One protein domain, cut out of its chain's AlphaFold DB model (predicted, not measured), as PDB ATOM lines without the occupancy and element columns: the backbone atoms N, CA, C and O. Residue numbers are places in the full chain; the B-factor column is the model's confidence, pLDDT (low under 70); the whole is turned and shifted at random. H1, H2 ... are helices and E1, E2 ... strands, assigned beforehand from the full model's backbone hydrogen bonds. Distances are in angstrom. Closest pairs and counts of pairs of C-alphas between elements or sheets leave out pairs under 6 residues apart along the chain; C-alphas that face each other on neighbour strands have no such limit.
ATOM      1  N   LYS A  44     181.956 143.437 108.432       91.50
ATOM      2  CA  LYS A  44     181.598 144.753 108.956       91.50
ATOM      3  C   LYS A  44     180.646 145.450 107.982       91.50
ATOM      4  O   LYS A  44     181.064 145.790 106.881       91.50
ATOM      5  N   ILE A  45     179.426 145.743 108.429       92.44
ATOM      6  CA  ILE A  45     178.404 146.405 107.605       92.44
ATOM      7  C   ILE A  45     178.358 147.908 107.877       92.44
ATOM      8  O   ILE A  45     178.447 148.720 106.964       92.44
ATOM      9  N   LEU A  46     178.271 148.295 109.152       95.44
ATOM     10  CA  LEU A  46     178.180 149.696 109.566       95.44
ATOM     11  C   LEU A  46     179.120 149.989 110.726       95.44
ATOM     12  O   LEU A  46     179.451 149.136 111.548       95.44
ATOM     13  N   SER A  47     179.522 151.242 110.832       96.44
ATOM     14  CA  SER A  47     180.321 151.769 111.923       96.44
ATOM     15  C   SER A  47     179.882 153.169 112.308       96.44
ATOM     16  O   SER A  47     179.216 153.838 111.520       96.44
ATOM     17  N   PRO A  48     180.278 153.651 113.497       96.19
ATOM     18  CA  PRO A  48     179.925 154.996 113.947       96.19
ATOM     19  C   PRO A  48     180.437 156.123 113.034       96.19
ATOM     20  O   PRO A  48     180.023 157.266 113.190       96.19
ATOM     21  N   GLU A  49     181.364 155.816 112.123       96.50
ATOM     22  CA  GLU A  49     181.923 156.760 111.150       96.50
ATOM     23  C   GLU A  49     181.069 156.895 109.881       96.50
ATOM     24  O   GLU A  49     181.270 157.842 109.121       96.50
ATOM     25  N   ASN A  50     180.123 155.979 109.652       96.44
ATOM     26  CA  ASN A  50     179.221 156.055 108.510       96.44
ATOM     27  C   ASN A  50     178.262 157.241 108.639       96.44
ATOM     28  O   ASN A  50     177.804 157.597 109.726       96.44
ATOM     29  N   SER A  51     177.954 157.852 107.502       96.12
ATOM     30  CA  SER A  51     176.977 158.931 107.405       96.12
ATOM     31  C   SER A  51     175.544 158.411 107.549       96.12
ATOM     32  O   SER A  51     175.257 157.254 107.249       96.12
ATOM     33  N   ASP A  52     174.610 159.291 107.927       95.19
ATOM     34  CA  ASP A  52     173.185 158.936 108.006       95.19
ATOM     35  C   ASP A  52     172.644 158.381 106.678       95.19
ATOM     36  O   ASP A  52     171.762 157.528 106.687       95.19
ATOM     37  N   ALA A  53     173.175 158.842 105.539       96.25
ATOM     38  CA  ALA A  53     172.778 158.354 104.222       96.25
ATOM     39  C   ALA A  53     173.207 156.896 103.995       96.25
ATOM     40  O   ALA A  53     172.369 156.088 103.617       96.25
ATOM     41  N   GLU A  54     174.466 156.557 104.294       95.81
ATOM     42  CA  GLU A  54     174.981 155.180 104.189       95.81
ATOM     43  C   GLU A  54     174.262 154.235 105.163       95.81
ATOM     44  O   GLU A  54     173.972 153.091 104.831       95.81
ATOM     45  N   ILE A  55     173.937 154.721 106.367       94.94
ATOM     46  CA  ILE A  55     173.176 153.944 107.351       94.94
ATOM     47  C   ILE A  55     171.761 153.661 106.834       94.94
ATOM     48  O   ILE A  55     171.288 152.538 106.960       94.94
ATOM     49  N   ASN A  56     171.083 154.662 106.264       95.06
ATOM     50  CA  ASN A  56     169.739 154.479 105.712       95.06
ATOM     51  C   ASN A  56     169.744 153.532 104.508       95.06
ATOM     52  O   ASN A  56     168.866 152.688 104.419       95.06
ATOM     53  N   GLU A  57     170.737 153.647 103.624       95.62
ATOM     54  CA  GLU A  57     170.903 152.754 102.472       95.62
ATOM     55  C   GLU A  57     171.040 151.296 102.926       95.62
ATOM     56  O   GLU A  57     170.256 150.452 102.503       95.62
ATOM     57  N   ALA A  58     171.925 151.011 103.888       93.19
ATOM     58  CA  ALA A  58     172.080 149.661 104.432       93.19
ATOM     59  C   ALA A  58     170.796 149.119 105.095       93.19
ATOM     60  O   ALA A  58     170.513 147.927 105.012       93.19
ATOM     61  N   ILE A  59     170.015 149.983 105.755       92.69
ATOM     62  CA  ILE A  59     168.727 149.617 106.369       92.69
ATOM     63  C   ILE A  59     167.667 149.304 105.308       92.69
ATOM     64  O   ILE A  59     166.849 148.422 105.525       92.69
ATOM     65  N   GLU A  60     167.653 150.021 104.184       93.19
ATOM     66  CA  GLU A  60     166.672 149.818 103.111       93.19
ATOM     67  C   GLU A  60     166.993 148.599 102.229       93.19
ATOM     68  O   GLU A  60     166.082 148.002 101.651       93.19
ATOM     69  N   GLU A  61     168.271 148.238 102.097       92.19
ATOM     70  CA  GLU A  61     168.721 147.154 101.215       92.19
ATOM     71  C   GLU A  61     168.613 145.754 101.834       92.19
ATOM     72  O   GLU A  61     168.431 144.780 101.097       92.19
ATOM     73  N   ASP A  62     168.683 145.642 103.163       89.75
ATOM     74  CA  ASP A  62     168.711 144.360 103.865       89.75
ATOM     75  C   ASP A  62     167.549 144.217 104.860       89.75
ATOM     76  O   ASP A  62     167.384 145.006 105.790       89.75
ATOM     77  N   TYR A  63     166.748 143.161 104.684       84.88
ATOM     78  CA  TYR A  63     165.565 142.892 105.506       84.88
ATOM     79  C   TYR A  63     165.897 142.619 106.982       84.88
ATOM     80  O   TYR A  63     165.137 143.012 107.874       84.88
ATOM     81  N   ASP A  64     167.002 141.935 107.275       86.75
ATOM     82  CA  ASP A  64     167.408 141.641 108.648       86.75
ATOM     83  C   ASP A  64     167.945 142.903 109.342       86.75
ATOM     84  O   ASP A  64     167.668 143.118 110.534       86.75
ATOM     85  N   ILE A  65     168.609 143.792 108.595       89.25
ATOM     86  CA  ILE A  65     169.014 145.124 109.065       89.25
ATOM     87  C   ILE A  65     167.786 146.013 109.299       89.25
ATOM     88  O   ILE A  65     167.664 146.591 110.386       89.25
ATOM     89  N   GLU A  66     166.847 146.072 108.348       93.19
ATOM     90  CA  GLU A  66     165.601 146.849 108.439       93.19
ATOM     91  C   GLU A  66     164.835 146.516 109.725       93.19
ATOM     92  O   GLU A  66     164.532 147.386 110.548       93.19
ATOM     93  N   ASN A  67     164.608 145.222 109.975       94.00
ATOM     94  CA  ASN A  67     163.878 144.744 111.153       94.00
ATOM     95  C   ASN A  67     164.577 145.044 112.490       94.00
ATOM     96  O   ASN A  67     163.975 144.881 113.560       94.00
ATOM     97  N   ASN A  68     165.849 145.448 112.462       95.06
ATOM     98  CA  ASN A  68     166.646 145.756 113.642       95.06
ATOM     99  C   ASN A  68     167.140 147.213 113.690       95.06
ATOM    100  O   ASN A  68     167.958 147.523 114.564       95.06
ATOM    101  N   GLU A  69     166.605 148.112 112.853       95.50
ATOM    102  CA  GLU A  69     167.026 149.519 112.729       95.50
ATOM    103  C   GLU A  69     167.258 150.208 114.087       95.50
ATOM    104  O   GLU A  69     168.351 150.712 114.355       95.50
ATOM    105  N   ASP A  70     166.266 150.192 114.986       96.75
ATOM    106  CA  ASP A  70     166.358 150.870 116.288       96.75
ATOM    107  C   ASP A  70     167.556 150.382 117.121       96.75
ATOM    108  O   ASP A  70     168.234 151.162 117.803       96.75
ATOM    109  N   LYS A  71     167.838 149.074 117.079       97.44
ATOM    110  CA  LYS A  71     168.965 148.473 117.808       97.44
ATOM    111  C   LYS A  71     170.289 148.840 117.155       97.44
ATOM    112  O   LYS A  71     171.247 149.129 117.873       97.44
ATOM    113  N   ILE A  72     170.324 148.843 115.826       96.38
ATOM    114  CA  ILE A  72     171.494 149.197 115.023       96.38
ATOM    115  C   ILE A  72     171.883 150.650 115.283       96.38
ATOM    116  O   ILE A  72     173.007 150.916 115.709       96.38
ATOM    117  N   ARG A  73     170.939 151.590 115.170       96.62
ATOM    118  CA  ARG A  73     171.188 153.011 115.454       96.62
ATOM    119  C   ARG A  73     171.644 153.244 116.886       96.62
ATOM    120  O   ARG A  73     172.579 154.009 117.123       96.62
ATOM    121  N   LYS A  74     171.030 152.557 117.854       97.94
ATOM    122  CA  LYS A  74     171.469 152.627 119.249       97.94
ATOM    123  C   LYS A  74     172.911 152.141 119.403       97.94
ATOM    124  O   LYS A  74     173.710 152.833 120.028       97.94
ATOM    125  N   ALA A  75     173.257 150.988 118.837       97.69
ATOM    126  CA  ALA A  75     174.606 150.440 118.918       97.69
ATOM    127  C   ALA A  75     175.648 151.373 118.269       97.69
ATOM    128  O   ALA A  75     176.677 151.644 118.888       97.69
ATOM    129  N   LEU A  76     175.342 151.947 117.103       97.31
ATOM    130  CA  LEU A  76     176.186 152.948 116.441       97.31
ATOM    131  C   LEU A  76     176.387 154.194 117.320       97.31
ATOM    132  O   LEU A  76     177.516 154.651 117.491       97.31
ATOM    133  N   SER A  77     175.325 154.692 117.970       96.69
ATOM    134  CA  SER A  77     175.413 155.831 118.903       96.69
ATOM    135  C   SER A  77     176.252 155.542 120.158       96.69
ATOM    136  O   SER A  77     176.809 156.457 120.761       96.69
ATOM    137  N   GLU A  78     176.372 154.267 120.539       97.94
ATOM    138  CA  GLU A  78     177.235 153.790 121.626       97.94
ATOM    139  C   GLU A  78     178.685 153.542 121.165       97.94
ATOM    140  O   GLU A  78     179.510 153.079 121.953       97.94
ATOM    141  N   GLY A  79     179.012 153.844 119.903       97.31
ATOM    142  CA  GLY A  79     180.348 153.665 119.338       97.31
ATOM    143  C   GLY A  79     180.654 152.232 118.895       97.31
ATOM    144  O   GLY A  79     181.824 151.883 118.750       97.31
ATOM    145  N   LYS A  80     179.635 151.386 118.709       97.38
ATOM    146  CA  LYS A  80     179.813 149.989 118.289       97.38
ATOM    147  C   LYS A  80     179.745 149.857 116.774       97.38
ATOM    148  O   LYS A  80     178.938 150.507 116.119       97.38
ATOM    149  N   THR A  81     180.565 148.960 116.249       96.38
ATOM    150  CA  THR A  81     180.496 148.485 114.867       96.38
ATOM    151  C   THR A  81     179.419 147.409 114.747       96.38
ATOM    152  O   THR A  81     179.264 146.591 115.654       96.38
ATOM    153  N   ILE A  82     178.682 147.419 113.641       95.38
ATOM    154  CA  ILE A  82     177.712 146.388 113.282       95.38
ATOM    155  C   ILE A  82     178.393 145.426 112.323       95.38
ATOM    156  O   ILE A  82     178.880 145.842 111.268       95.38
ATOM    157  N   CYS A  83     178.419 144.155 112.703       92.56
ATOM    158  CA  CYS A  83     178.886 143.074 111.854       92.56
ATOM    159  C   CYS A  83     177.750 142.083 111.621       92.56
ATOM    160  O   CYS A  83     176.883 141.917 112.484       92.56
ATOM    161  N   GLU A  84     177.784 141.427 110.473       87.88
ATOM    162  CA  GLU A  84     176.798 140.447 110.053       87.88
ATOM    163  C   GLU A  84     177.488 139.234 109.437       87.88
ATOM    164  O   GLU A  84     178.440 139.355 108.667       87.88
ATOM    165  N   GLY A  85     177.000 138.047 109.774       84.94
ATOM    166  CA  GLY A  85     177.493 136.791 109.233       84.94
ATOM    167  C   GLY A  85     176.482 135.677 109.454       84.94
ATOM    168  O   GLY A  85     175.559 135.803 110.262       84.94
TER     169      GLY A  85
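Overview. This is residues 44 to 85 of the 132 residues of an uncharacterized protein of Clostridiales bacterium KLE1615 (UniProt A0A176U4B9). Two helices, H1 and H3, run opposite ways side by side but spaced, their lines at 32 degrees and their centres 12.2 A apart, with the short helix H2 at the turn between them, while the first and last strands, E1 and E2, pair as a small two-stranded ribbon along one side of the two helices. The chain thus leaves the ribbon by E1, goes out along H1, turns through H2 and comes back along H3 to E2. The printed part has 42 residues, with three named helices and two named strands in the order E1, H1, H2, H3, E2; the sheet has the order E1 - E2 and is antiparallel, and the class is mixed, helices and strands. The whole is compact and rounded, with a radius of gyration of the C-alphas of 9.0 A and spans of 23 by 20 by 18 A.

Arrangement. Start at E1, residues 44 to 46, and set it beside E2, residues 82 to 84: they are antiparallel neighbours, with 133 degrees between their directions. Look there for N 45 and O 82, 2.9 A apart, and N 82 and O 46, 2.8 A apart, both within hydrogen-bond range. Go on to H1, residues 52 to 61, where the C-alpha of Ile 55 is 6.9 A from that of Leu 46, the closest pair of H1 and E1. H1 and H2, residues 63 to 66, touch only at the corner by their link; their closest C-alphas, those of Ile 59 and Glu 66, are 4.7 A apart. H3, residues 69 to 77, is close to H1 but not clearly touching: the closest C-alphas, those of Ile 59 and Glu 69, are 6.6 A apart. The two run opposite ways at a shallow tilt of 32 degrees, only just short of steep. H3 comes nearest E2 at the C-alphas of Ile 72 and Ile 82, 7.0 A apart. H1 and E2 are apart, as are H2 and both strands. In H1 and H3 every O i to N i+4 pair is within hydrogen-bond range; H2 is too short for such a pair.

Along the chain. Find C-alpha 44 at (181.598, 144.753, 108.956), where E1 begins; it is 6.0 A long. H1 runs 14.3 A from C-alpha 52 at (173.185, 158.936, 108.006) to C-alpha 61. H2 measures 4.9 A and H3 12.2 A. E2, 6.8 A long, ends at C-alpha 84, at (176.798, 140.447, 110.053).

Size, cuts and confidence. The two C-alphas farthest apart are those of Glu 61 and Glu 78, at 23.1 A. The printed part has no cut, and its four links between named elements are tight. The mean pLDDT of the printed part is 94.3, and no printed residue is under 70.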